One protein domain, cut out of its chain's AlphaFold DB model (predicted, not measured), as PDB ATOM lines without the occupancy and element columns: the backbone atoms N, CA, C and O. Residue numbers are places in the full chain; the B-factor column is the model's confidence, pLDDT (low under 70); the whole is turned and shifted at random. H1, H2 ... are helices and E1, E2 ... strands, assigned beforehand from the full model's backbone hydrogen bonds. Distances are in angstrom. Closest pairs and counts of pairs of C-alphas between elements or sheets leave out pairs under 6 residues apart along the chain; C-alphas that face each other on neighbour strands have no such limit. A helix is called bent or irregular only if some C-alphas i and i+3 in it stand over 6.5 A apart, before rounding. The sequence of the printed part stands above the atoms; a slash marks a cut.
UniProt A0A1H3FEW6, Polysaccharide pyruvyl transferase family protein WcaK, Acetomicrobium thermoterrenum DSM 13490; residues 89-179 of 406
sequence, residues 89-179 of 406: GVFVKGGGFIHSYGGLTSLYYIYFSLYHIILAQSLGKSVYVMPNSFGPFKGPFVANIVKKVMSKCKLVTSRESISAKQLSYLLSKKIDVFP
ATOM      1  N   GLY A  89     341.038 337.833 288.680       93.06
ATOM      2  CA  GLY A  89     341.135 339.241 289.042       93.06
ATOM      3  C   GLY A  89     341.035 339.445 290.549       93.06
ATOM      4  O   GLY A  89     340.468 338.627 291.272       93.06
ATOM      5  N   VAL A  90     341.612 340.543 291.027       95.81
ATOM      6  CA  VAL A  90     341.613 340.924 292.441       95.81
ATOM      7  C   VAL A  90     340.923 342.271 292.589       95.81
ATOM      8  O   VAL A  90     341.384 343.279 292.052       95.81
ATOM      9  N   PHE A  91     339.833 342.293 293.348       96.00
ATOM     10  CA  PHE A  91     339.085 343.506 293.648       96.00
ATOM     11  C   PHE A  91     339.452 343.994 295.044       96.00
ATOM     12  O   PHE A  91     339.255 343.304 296.045       96.00
ATOM     13  N   VAL A  92     340.002 345.200 295.115       95.62
ATOM     14  CA  VAL A  92     340.214 345.891 296.382       95.62
ATOM     15  C   VAL A  92     338.898 346.547 296.745       95.62
ATOM     16  O   VAL A  92     338.453 347.452 296.039       95.62
ATOM     17  N   LYS A  93     338.272 346.073 297.827       91.75
ATOM     18  CA  LYS A  93     336.984 346.600 298.285       91.75
ATOM     19  C   LYS A  93     337.028 348.120 298.476       91.75
ATOM     20  O   LYS A  93     338.073 348.674 298.833       91.75
ATOM     21  N   GLY A  94     335.880 348.766 298.286       89.06
ATOM     22  CA  GLY A  94     335.706 350.181 298.605       89.06
ATOM     23  C   GLY A  94     335.970 350.474 300.087       89.06
ATOM     24  O   GLY A  94     335.932 349.573 300.935       89.06
ATOM     25  N   GLY A  95     336.265 351.730 300.413       87.94
ATOM     26  CA  GLY A  95     336.557 352.130 301.789       87.94
ATOM     27  C   GLY A  95     337.533 353.294 301.896       87.94
ATOM     28  O   GLY A  95     337.482 354.235 301.121       87.94
ATOM     29  N   GLY A  96     338.393 353.283 302.914       84.62
ATOM     30  CA  GLY A  96     339.375 354.348 303.125       84.62
ATOM     31  C   GLY A  96     340.482 353.903 304.062       84.62
ATOM     32  O   GLY A  96     340.421 354.183 305.252       84.62
ATOM     33  N   PHE A  97     341.450 353.164 303.523       86.88
ATOM     34  CA  PHE A  97     342.599 352.629 304.269       86.88
ATOM     35  C   PHE A  97     343.950 352.977 303.617       86.88
ATOM     36  O   PHE A  97     345.005 352.631 304.140       86.88
ATOM     37  N   ILE A  98     343.936 353.671 302.474       91.56
ATOM     38  CA  ILE A  98     345.135 354.052 301.719       91.56
ATOM     39  C   ILE A  98     345.478 355.505 302.058       91.56
ATOM     40  O   ILE A  98     345.278 356.427 301.266       91.56
ATOM     41  N   HIS A  99     345.959 355.715 303.281       90.75
ATOM     42  CA  HIS A  99     346.317 357.035 303.798       90.75
ATOM     43  C   HIS A  99     347.438 356.948 304.840       90.75
ATOM     44  O   HIS A  99     347.637 355.931 305.490       90.75
ATOM     45  N   SER A 100     348.166 358.036 305.045       89.44
ATOM     46  CA  SER A 100     349.201 358.175 306.063       89.44
ATOM     47  C   SER A 100     349.288 359.623 306.527       89.44
ATOM     48  O   SER A 100     349.412 360.549 305.722       89.44
ATOM     49  N   TYR A 101     349.291 359.804 307.846       85.81
ATOM     50  CA  TYR A 101     349.433 361.106 308.499       85.81
ATOM     51  C   TYR A 101     350.882 361.413 308.912       85.81
ATOM     52  O   TYR A 101     351.134 362.457 309.504       85.81
ATOM     53  N   GLY A 102     351.839 360.551 308.545       85.50
ATOM     54  CA  GLY A 102     353.260 360.696 308.868       85.50
ATOM     55  C   GLY A 102     353.682 359.897 310.105       85.50
ATOM     56  O   GLY A 102     352.979 358.990 310.550       85.50
ATOM     57  N   GLY A 103     354.865 360.213 310.634       84.88
ATOM     58  CA  GLY A 103     355.471 359.511 311.768       84.88
ATOM     59  C   GLY A 103     356.317 358.293 311.375       84.88
ATOM     60  O   GLY A 103     356.335 357.860 310.220       84.88
ATOM     61  N   LEU A 104     357.018 357.734 312.366       81.81
ATOM     62  CA  LEU A 104     358.033 356.683 312.190       81.81
ATOM     63  C   LEU A 104     357.485 355.376 311.593       81.81
ATOM     64  O   LEU A 104     358.216 354.629 310.952       81.81
ATOM     65  N   THR A 105     356.194 355.094 311.778       83.25
ATOM     66  CA  THR A 105     355.550 353.852 311.317       83.25
ATOM     67  C   THR A 105     354.803 354.003 309.990       83.25
ATOM     68  O   THR A 105     354.272 353.014 309.484       83.25
ATOM     69  N   SER A 106     354.768 355.208 309.407       87.50
ATOM     70  CA  SER A 106     354.010 355.521 308.183       87.50
ATOM     71  C   SER A 106     354.355 354.606 307.006       87.50
ATOM     72  O   SER A 106     353.459 354.083 306.341       87.50
ATOM     73  N   LEU A 107     355.649 354.354 306.792       89.00
ATOM     74  CA  LEU A 107     356.142 353.498 305.714       89.00
ATOM     75  C   LEU A 107     355.685 352.040 305.872       89.00
ATOM     76  O   LEU A 107     355.199 351.425 304.925       89.00
ATOM     77  N   TYR A 108     355.792 351.490 307.084       88.12
ATOM     78  CA  TYR A 108     355.327 350.132 307.354       88.12
ATOM     79  C   TYR A 108     353.803 350.031 307.251       88.12
ATOM     80  O   TYR A 108     353.296 349.070 306.683       88.12
ATOM     81  N   TYR A 109     353.065 351.028 307.749       88.88
ATOM     82  CA  TYR A 109     351.607 351.055 307.648       88.88
ATOM     83  C   TYR A 109     351.136 351.047 306.191       88.88
ATOM     84  O   TYR A 109     350.250 350.264 305.837       88.88
ATOM     85  N   ILE A 110     351.736 351.878 305.329       92.94
ATOM     86  CA  ILE A 110     351.349 351.912 303.915       92.94
ATOM     87  C   ILE A 110     351.758 350.623 303.192       92.94
ATOM     88  O   ILE A 110     350.971 350.098 302.407       92.94
ATOM     89  N   TYR A 111     352.932 350.059 303.506       92.81
ATOM     90  CA  TYR A 111     353.350 348.750 302.998       92.81
ATOM     91  C   TYR A 111     352.352 347.662 303.391       92.81
ATOM     92  O   TYR A 111     351.857 346.941 302.531       92.81
ATOM     93  N   PHE A 112     352.008 347.586 304.677       91.25
ATOM     94  CA  PHE A 112     351.046 346.630 305.212       91.25
ATOM     95  C   PHE A 112     349.687 346.752 304.513       91.25
ATOM     96  O   PHE A 112     349.113 345.750 304.095       91.25
ATOM     97  N   SER A 113     349.210 347.984 304.332       92.06
ATOM     98  CA  SER A 113     347.929 348.289 303.689       92.06
ATOM     99  C   SER A 113     347.901 347.918 302.203       92.06
ATOM    100  O   SER A 113     346.870 347.495 301.689       92.06
ATOM    101  N   LEU A 114     349.031 348.051 301.502       95.38
ATOM    102  CA  LEU A 114     349.145 347.755 300.071       95.38
ATOM    103  C   LEU A 114     349.668 346.344 299.778       95.38
ATOM    104  O   LEU A 114     349.696 345.939 298.617       95.38
ATOM    105  N   TYR A 115     350.067 345.579 300.795       95.75
ATOM    106  CA  TYR A 115     350.783 344.318 300.619       95.75
ATOM    107  C   TYR A 115     350.051 343.334 299.703       95.75
ATOM    108  O   TYR A 115     350.639 342.818 298.756       95.75
ATOM    109  N   HIS A 116     348.759 343.089 299.938       95.25
ATOM    110  CA  HIS A 116     347.994 342.131 299.133       95.25
ATOM    111  C   HIS A 116     347.792 342.605 297.689       95.25
ATOM    112  O   HIS A 116     347.724 341.775 296.784       95.25
ATOM    113  N   ILE A 117     347.779 343.921 297.453       97.12
ATOM    114  CA  ILE A 117     347.762 344.503 296.104       97.12
ATOM    115  C   ILE A 117     349.097 344.236 295.407       97.12
ATOM    116  O   ILE A 117     349.122 343.752 294.276       97.12
ATOM    117  N   ILE A 118     350.212 344.494 296.096       97.38
ATOM    118  CA  ILE A 118     351.562 344.250 295.569       97.38
ATOM    119  C   ILE A 118     351.759 342.758 295.283       97.38
ATOM    120  O   ILE A 118     352.314 342.397 294.248       97.38
ATOM    121  N   LEU A 119     351.263 341.881 296.160       96.56
ATOM    122  CA  LEU A 119     351.320 340.438 295.962       96.56
ATOM    123  C   LEU A 119     350.551 340.020 294.707       96.56
ATOM    124  O   LEU A 119     351.112 339.297 293.885       96.56
ATOM    125  N   ALA A 120     349.314 340.492 294.532       96.94
ATOM    126  CA  ALA A 120     348.529 340.224 293.329       96.94
ATOM    127  C   ALA A 120     349.281 340.658 292.061       96.94
ATOM    128  O   ALA A 120     349.456 339.858 291.141       96.94
ATOM    129  N   GLN A 121     349.834 341.873 292.055       97.00
ATOM    130  CA  GLN A 121     350.646 342.381 290.945       97.00
ATOM    131  C   GLN A 121     351.903 341.527 290.701       97.00
ATOM    132  O   GLN A 121     352.245 341.251 289.555       97.00
ATOM    133  N   SER A 122     352.569 341.050 291.759       96.31
ATOM    134  CA  SER A 122     353.756 340.182 291.655       96.31
ATOM    135  C   SER A 122     353.460 338.782 291.097       96.31
ATOM    136  O   SER A 122     354.372 338.068 290.673       96.31
ATOM    137  N   LEU A 123     352.187 338.380 291.134       95.81
ATOM    138  CA  LEU A 123     351.659 337.134 290.580       95.81
ATOM    139  C   LEU A 123     351.034 337.341 289.190       95.81
ATOM    140  O   LEU A 123     350.388 336.430 288.680       95.81
ATOM    141  N   GLY A 124     351.199 338.528 288.593       95.25
ATOM    142  CA  GLY A 124     350.641 338.859 287.282       95.25
ATOM    143  C   GLY A 124     349.120 339.034 287.278       95.25
ATOM    144  O   GLY A 124     348.502 338.914 286.225       95.25
ATOM    145  N   LYS A 125     348.494 339.280 288.437       95.38
ATOM    146  CA  LYS A 125     347.035 339.399 288.550       95.38
ATOM    147  C   LYS A 125     346.556 340.819 288.297       95.38
ATOM    148  O   LYS A 125     347.125 341.783 288.810       95.38
ATOM    149  N   SER A 126     345.465 340.925 287.544       95.38
ATOM    150  CA  SER A 126     344.745 342.178 287.326       95.38
ATOM    151  C   SER A 126     344.125 342.654 288.635       95.38
ATOM    152  O   SER A 126     343.364 341.919 289.263       95.38
ATOM    153  N   VAL A 127     344.447 343.884 289.039       97.25
ATOM    154  CA  VAL A 127     343.895 344.500 290.252       97.25
ATOM    155  C   VAL A 127     342.968 345.655 289.896       97.25
ATOM    156  O   VAL A 127     343.354 346.546 289.137       97.25
ATOM    157  N   TYR A 128     341.782 345.657 290.497       97.31
ATOM    158  CA  TYR A 128     340.759 346.686 290.360       97.31
ATOM    159  C   TYR A 128     340.518 347.319 291.729       97.31
ATOM    160  O   TYR A 128     340.097 346.640 292.667       97.31
ATOM    161  N   VAL A 129     340.799 348.611 291.868       97.19
ATOM    162  CA  VAL A 129     340.541 349.350 293.105       97.19
ATOM    163  C   VAL A 129     339.176 350.008 293.010       97.19
ATOM    164  O   VAL A 129     338.995 350.959 292.244       97.19
ATOM    165  N   MET A 130     338.226 349.460 293.768       96.81
ATOM    166  CA  MET A 130     336.860 349.977 293.896       96.81
ATOM    167  C   MET A 130     336.857 351.309 294.653       96.81
ATOM    168  O   MET A 130     337.880 351.638 295.261       96.81
ATOM    169  N   PRO A 131     335.747 352.070 294.639       96.75
ATOM    170  CA  PRO A 131     335.747 353.449 295.110       96.75
ATOM    171  C   PRO A 131     336.302 353.586 296.530       96.75
ATOM    172  O   PRO A 131     335.732 353.078 297.500       96.75
ATOM    173  N   ASN A 132     337.460 354.238 296.650       95.81
ATOM    174  CA  ASN A 132     338.187 354.388 297.909       95.81
ATOM    175  C   ASN A 132     338.506 355.854 298.210       95.81
ATOM    176  O   ASN A 132     338.734 356.652 297.305       95.81
ATOM    177  N   SER A 133     338.607 356.175 299.500       95.31
ATOM    178  CA  SER A 133     339.301 357.367 299.967       95.31
ATOM    179  C   SER A 133     340.802 357.140 299.901       95.31
ATOM    180  O   SER A 133     341.344 356.181 300.459       95.31
ATOM    181  N   PHE A 134     341.467 358.098 299.287       95.06
ATOM    182  CA  PHE A 134     342.909 358.208 299.188       95.06
ATOM    183  C   PHE A 134     343.410 359.402 299.970       95.06
ATOM    184  O   PHE A 134     342.806 360.472 299.902       95.06
ATOM    185  N   GLY A 135     344.553 359.217 300.616       89.75
ATOM    186  CA  GLY A 135     345.319 360.289 301.217       89.75
ATOM    187  C   GLY A 135     344.838 360.715 302.613       89.75
ATOM    188  O   GLY A 135     343.784 360.281 303.082       89.75
ATOM    189  N   PRO A 136     345.634 361.544 303.312       91.69
ATOM    190  CA  PRO A 136     346.898 362.132 302.850       91.69
ATOM    191  C   PRO A 136     348.031 361.098 302.698       91.69
ATOM    192  O   PRO A 136     347.901 359.963 303.141       91.69
ATOM    193  N   PHE A 137     349.145 361.469 302.057       93.31
ATOM    194  CA  PHE A 137     350.299 360.583 301.812       93.31
ATOM    195  C   PHE A 137     351.576 361.083 302.502       93.31
ATOM    196  O   PHE A 137     352.640 361.150 301.891       93.31
ATOM    197  N   LYS A 138     351.469 361.482 303.774       92.12
ATOM    198  CA  LYS A 138     352.603 362.031 304.532       92.12
ATOM    199  C   LYS A 138     353.587 360.927 304.938       92.12
ATOM    200  O   LYS A 138     353.166 359.835 305.328       92.12
ATOM    201  N   GLY A 139     354.878 361.248 304.933       90.25
ATOM    202  CA  GLY A 139     355.972 360.364 305.352       90.25
ATOM    203  C   GLY A 139     356.948 360.028 304.215       90.25
ATOM    204  O   GLY A 139     356.596 360.163 303.040       90.25
ATOM    205  N   PRO A 140     358.177 359.596 304.546       89.25
ATOM    206  CA  PRO A 140     359.193 359.272 303.549       89.25
ATOM    207  C   PRO A 140     358.751 358.080 302.690       89.25
ATOM    208  O   PRO A 140     358.246 357.085 303.208       89.25
ATOM    209  N   PHE A 141     358.927 358.191 301.371       92.75
ATOM    210  CA  PHE A 141     358.603 357.174 300.355       92.75
ATOM    211  C   PHE A 141     357.132 356.721 300.260       92.75
ATOM    212  O   PHE A 141     356.792 355.976 299.340       92.75
ATOM    213  N   VAL A 142     356.237 357.181 301.143       94.81
ATOM    214  CA  VAL A 142     354.819 356.785 301.163       94.81
ATOM    215  C   VAL A 142     354.149 357.086 299.824       94.81
ATOM    216  O   VAL A 142     353.579 356.192 299.200       94.81
ATOM    217  N   ALA A 143     354.268 358.329 299.353       95.69
ATOM    218  CA  ALA A 143     353.716 358.755 298.071       95.69
ATOM    219  C   ALA A 143     354.290 357.936 296.898       95.69
ATOM    220  O   ALA A 143     353.545 357.525 296.013       95.69
ATOM    221  N   ASN A 144     355.592 357.625 296.919       96.19
ATOM    222  CA  ASN A 144     356.257 356.836 295.878       96.19
ATOM    223  C   ASN A 144     355.721 355.401 295.814       96.19
ATOM    224  O   ASN A 144     355.474 354.892 294.720       96.19
ATOM    225  N   ILE A 145     355.515 354.750 296.965       96.25
ATOM    226  CA  ILE A 145     354.931 353.404 297.016       96.25
ATOM    227  C   ILE A 145     353.497 353.447 296.498       96.25
ATOM    228  O   ILE A 145     353.163 352.670 295.606       96.25
ATOM    229  N   VAL A 146     352.668 354.369 296.998       97.31
ATOM    230  CA  VAL A 146     351.276 354.501 296.538       97.31
ATOM    231  C   VAL A 146     351.236 354.729 295.029       97.31
ATOM    232  O   VAL A 146     350.519 354.008 294.339       97.31
ATOM    233  N   LYS A 147     352.053 355.649 294.500       97.69
ATOM    234  CA  LYS A 147     352.164 355.911 293.060       97.69
ATOM    235  C   LYS A 147     352.498 354.636 292.292       97.69
ATOM    236  O   LYS A 147     351.745 354.235 291.413       97.69
ATOM    237  N   LYS A 148     353.581 353.950 292.671       97.31
ATOM    238  CA  LYS A 148     354.045 352.725 291.999       97.31
ATOM    239  C   LYS A 148     352.995 351.616 292.004       97.31
ATOM    240  O   LYS A 148     352.857 350.916 291.004       97.31
ATOM    241  N   VAL A 149     352.287 351.432 293.118       97.75
ATOM    242  CA  VAL A 149     351.269 350.383 293.253       97.75
ATOM    243  C   VAL A 149     350.011 350.746 292.471       97.75
ATOM    244  O   VAL A 149     349.542 349.927 291.685       97.75
ATOM    245  N   MET A 150     349.490 351.965 292.625       97.75
ATOM    246  CA  MET A 150     348.260 352.390 291.952       97.75
ATOM    247  C   MET A 150     348.433 352.483 290.431       97.75
ATOM    248  O   MET A 150     347.542 352.057 289.703       97.75
ATOM    249  N   SER A 151     349.591 352.932 289.929       96.62
ATOM    250  CA  SER A 151     349.878 352.971 288.483       96.62
ATOM    251  C   SER A 151     349.871 351.596 287.807       96.62
ATOM    252  O   SER A 151     349.740 351.524 286.589       96.62
ATOM    253  N   LYS A 152     350.031 350.506 288.568       96.56
ATOM    254  CA  LYS A 152     350.012 349.126 288.056       96.56
ATOM    255  C   LYS A 152     348.638 348.460 288.143       96.56
ATOM    256  O   LYS A 152     348.461 347.361 287.621       96.56
ATOM    257  N   CYS A 153     347.679 349.077 288.829       96.50
ATOM    258  CA  CYS A 153     346.311 348.578 288.865       96.50
ATOM    259  C   CYS A 153     345.638 348.807 287.504       96.50
ATOM    260  O   CYS A 153     345.880 349.812 286.839       96.50
ATOM    261  N   LYS A 154     344.767 347.879 287.098       95.62
ATOM    262  CA  LYS A 154     343.994 347.980 285.852       95.62
ATOM    263  C   LYS A 154     342.941 349.081 285.927       95.62
ATOM    264  O   LYS A 154     342.707 349.769 284.942       95.62
ATOM    265  N   LEU A 155     342.349 349.248 287.104       96.25
ATOM    266  CA  LEU A 155     341.380 350.290 287.404       96.25
ATOM    267  C   LEU A 155     341.665 350.848 288.796       96.25
ATOM    268  O   LEU A 155     341.911 350.080 289.729       96.25
ATOM    269  N   VAL A 156     341.620 352.174 288.935       97.06
ATOM    270  CA  VAL A 156     341.694 352.854 290.230       97.06
ATOM    271  C   VAL A 156     340.628 353.933 290.285       97.06
ATOM    272  O   VAL A 156     340.638 354.842 289.462       97.06
ATOM    273  N   THR A 157     339.720 353.815 291.250       97.31
ATOM    274  CA  THR A 157     338.565 354.707 291.399       97.31
ATOM    275  C   THR A 157     338.529 355.331 292.784       97.31
ATOM    276  O   THR A 157     338.870 354.684 293.778       97.31
ATOM    277  N   SER A 158     338.122 356.596 292.851       97.31
ATOM    278  CA  SER A 158     337.937 357.328 294.106       97.31
ATOM    279  C   SER A 158     336.459 357.408 294.461       97.31
ATOM    280  O   SER A 158     335.633 357.482 293.550       97.31
ATOM    281  N   ARG A 159     336.118 357.435 295.757       96.31
ATOM    282  CA  ARG A 159     334.711 357.587 296.174       96.31
ATOM    283  C   ARG A 159     334.228 359.024 296.314       96.31
ATOM    284  O   ARG A 159     333.036 359.292 296.248       96.31
ATOM    285  N   GLU A 160     335.168 359.940 296.475       96.62
ATOM    286  CA  GLU A 160     334.935 361.362 296.652       96.62
ATOM    287  C   GLU A 160     335.974 362.191 295.893       96.62
ATOM    288  O   GLU A 160     337.111 361.761 295.640       96.62
ATOM    289  N   SER A 161     335.599 363.418 295.553       96.81
ATOM    290  CA  SER A 161     336.409 364.297 294.716       96.81
ATOM    291  C   SER A 161     337.683 364.803 295.411       96.81
ATOM    292  O   SER A 161     338.680 365.066 294.733       96.81
ATOM    293  N   ILE A 162     337.716 364.888 296.753       95.62
ATOM    294  CA  ILE A 162     338.936 365.241 297.515       95.62
ATOM    295  C   ILE A 162     340.036 364.217 297.232       95.62
ATOM    296  O   ILE A 162     341.154 364.574 296.852       95.62
ATOM    297  N   SER A 163     339.705 362.939 297.388       96.62
ATOM    298  CA  SER A 163     340.634 361.838 297.169       96.62
ATOM    299  C   SER A 163     340.988 361.664 295.697       96.62
ATOM    300  O   SER A 163     342.154 361.419 295.389       96.62
ATOM    301  N   ALA A 164     340.041 361.902 294.784       97.31
ATOM    302  CA  ALA A 164     340.320 361.886 293.353       97.31
ATOM    303  C   ALA A 164     341.341 362.955 292.976       97.31
ATOM    304  O   ALA A 164     342.291 362.655 292.259       97.31
ATOM    305  N   LYS A 165     341.205 364.181 293.501       96.56
ATOM    306  CA  LYS A 165     342.165 365.268 293.267       96.56
ATOM    307  C   LYS A 165     343.556 364.909 293.790       96.56
ATOM    308  O   LYS A 165     344.538 365.067 293.067       96.56
ATOM    309  N   GLN A 166     343.642 364.384 295.014       95.00
ATOM    310  CA  GLN A 166     344.916 363.979 295.620       95.00
ATOM    311  C   GLN A 166     345.608 362.869 294.824       95.00
ATOM    312  O   GLN A 166     346.804 362.961 294.537       95.00
ATOM    313  N   LEU A 167     344.865 361.830 294.440       96.06
ATOM    314  CA  LEU A 167     345.427 360.730 293.671       96.06
ATOM    315  C   LEU A 167     345.747 361.146 292.229       96.06
ATOM    316  O   LEU A 167     346.774 360.727 291.700       96.06
ATOM    317  N   SER A 168     344.933 362.014 291.622       96.94
ATOM    318  CA  SER A 168     345.186 362.517 290.267       96.94
ATOM    319  C   SER A 168     346.489 363.300 290.192       96.94
ATOM    320  O   SER A 168     347.282 363.092 289.278       96.94
ATOM    321  N   TYR A 169     346.739 364.151 291.190       96.25
ATOM    322  CA  TYR A 169     348.004 364.866 291.321       96.25
ATOM    323  C   TYR A 169     349.184 363.895 291.469       96.25
ATOM    324  O   TYR A 169     350.177 364.009 290.753       96.25
ATOM    325  N   LEU A 170     349.060 362.890 292.343       96.25
ATOM    326  CA  LEU A 170     350.123 361.910 292.579       96.25
ATOM    327  C   LEU A 170     350.468 361.089 291.322       96.25
ATOM    328  O   LEU A 170     351.644 360.830 291.042       96.25
ATOM    329  N   LEU A 171     349.444 360.652 290.586       96.19
ATOM    330  CA  LEU A 171     349.584 359.796 289.406       96.19
ATOM    331  C   LEU A 171     349.785 360.575 288.105       96.19
ATOM    332  O   LEU A 171     350.086 359.950 287.091       96.19
ATOM    333  N   SER A 172     349.631 361.902 288.128       96.06
ATOM    334  CA  SER A 172     349.622 362.755 286.930       96.06
ATOM    335  C   SER A 172     348.608 362.267 285.881       96.06
ATOM    336  O   SER A 172     348.873 362.279 284.684       96.06
ATOM    337  N   LYS A 173     347.447 361.791 286.346       94.62
ATOM    338  CA  LYS A 173     346.364 361.223 285.529       94.62
ATOM    339  C   LYS A 173     345.024 361.529 286.189       94.62
ATOM    340  O   LYS A 173     344.926 361.435 287.405       94.62
ATOM    341  N   LYS A 174     343.983 361.827 285.409       95.75
ATOM    342  CA  LYS A 174     342.619 361.964 285.940       95.75
ATOM    343  C   LYS A 174     342.158 360.659 286.607       95.75
ATOM    344  O   LYS A 174     342.260 359.586 286.013       95.75
ATOM    345  N   ILE A 175     341.637 360.780 287.824       97.06
ATOM    346  CA  ILE A 175     340.977 359.704 288.562       97.06
ATOM    347  C   ILE A 175     339.487 359.987 288.607       97.06
ATOM    348  O   ILE A 175     339.063 361.044 289.075       97.06
ATOM    349  N   ASP A 176     338.706 359.031 288.121       95.25
ATOM    350  CA  ASP A 176     337.257 359.138 288.113       95.25
ATOM    351  C   ASP A 176     336.673 358.914 289.512       95.25
ATOM    352  O   ASP A 176     337.193 358.144 290.333       95.25
ATOM    353  N   VAL A 177     335.584 359.636 289.772       97.19
ATOM    354  CA  VAL A 177     334.831 359.588 291.025       97.19
ATOM    355  C   VAL A 177     333.582 358.749 290.809       97.19
ATOM    356  O   VAL A 177     332.749 359.068 289.961       97.19
ATOM    357  N   PHE A 178     333.440 357.720 291.627       96.88
ATOM    358  CA  PHE A 178     332.287 356.832 291.668       96.88
ATOM    359  C   PHE A 178     331.785 356.793 293.107       96.88
ATOM    360  O   PHE A 178     332.601 356.517 293.975       96.88
ATOM    361  N   PRO A 179     330.505 357.055 293.409       95.81
ATOM    362  CA  PRO A 179     330.047 357.103 294.797       95.81
ATOM    363  C   PRO A 179     330.331 355.827 295.594       95.81
ATOM    364  O   PRO A 179     330.518 354.745 295.025       95.81
TER     365      PRO A 179
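AT A GLANCE: This is residues 89 to 179 of the 406 residues of the protein "Polysaccharide pyruvyl transferase family protein WcaK" of Acetomicrobium thermoterrenum DSM 13490 (UniProt A0A1H3FEW6). One long strand, E3, runs through the middle and bends by 90 degrees at residue 131, with E1 and E2 on one side of it and E4 on the other in a twisted sheet. H1 and H2, side by side, pack on this sheet, and H3, about perpendicular to H2, packs on E3 and E4. The printed part has 91 residues with three named helices and four named strands; along the chain come E1, E2, then H1, then E3, then H2, then E4, then H3; the sheet is branched, E3 being the parallel neighbour of E1, of E2 and of E4, and the class is mixed, helices and strands. It is compact, with a radius of gyration of the C-alphas of 12.1 A and spans of 33 by 31 by 22 A.

IN THESE COORDINATES: Find C-alpha 89 at (341.135, 339.241, 289.042), where E1, residues 89 to 92, begins; it runs on into E2, residues 95 to 101, at 62 degrees. H1, residues 106 to 122, is 22.6 A long and irregular: C-alphas 113 and 116 are 7.7 A apart. E3, residues 126 to 138, spans 27.4 A. Then come H2, residues 142 to 150, E4, residues 155 to 158, and H3, residues 161 to 171, ending at C-alpha 171 (349.584, 359.796, 289.406).

HOW THE PARTS SIT: Beside E3, look for N 90 and O 126 of E1 and E3 at 2.8 A, N 100 and O 136 of E2 and E3 at 2.7 A, and N 129 and O 155 of E3 and E4 at 2.8 A. E2, H1, E3 and E3, H2, E4 are strand-helix-strand units, parallel neighbours joined through a helix, with right-handed crossovers. H1 is on the sheet, over E2 and E3, at a height of 8.1 A; H2 is over E2, at 8.0 A. They touch at C-alphas Leu 107 and Val 142, 5.8 A, at a shallow tilt of 17 degrees. H3 is on the sheet too, its closest C-alphas to E3 being Ser 163 and Phe 134, 4.7 A; it touches H2 at C-alphas Leu 171 and Lys 147, 5.9 A. Every O i to N i+4 pair is within hydrogen-bond range in H2 and H3, and 11 of 13 in H1.

THE WHOLE: The C-alphas farthest apart, Gly 89 and Gly 103, are 33.7 A apart. The printed part has no cut, its links between named elements are tight, and no printed residue is under 70 in pLDDT.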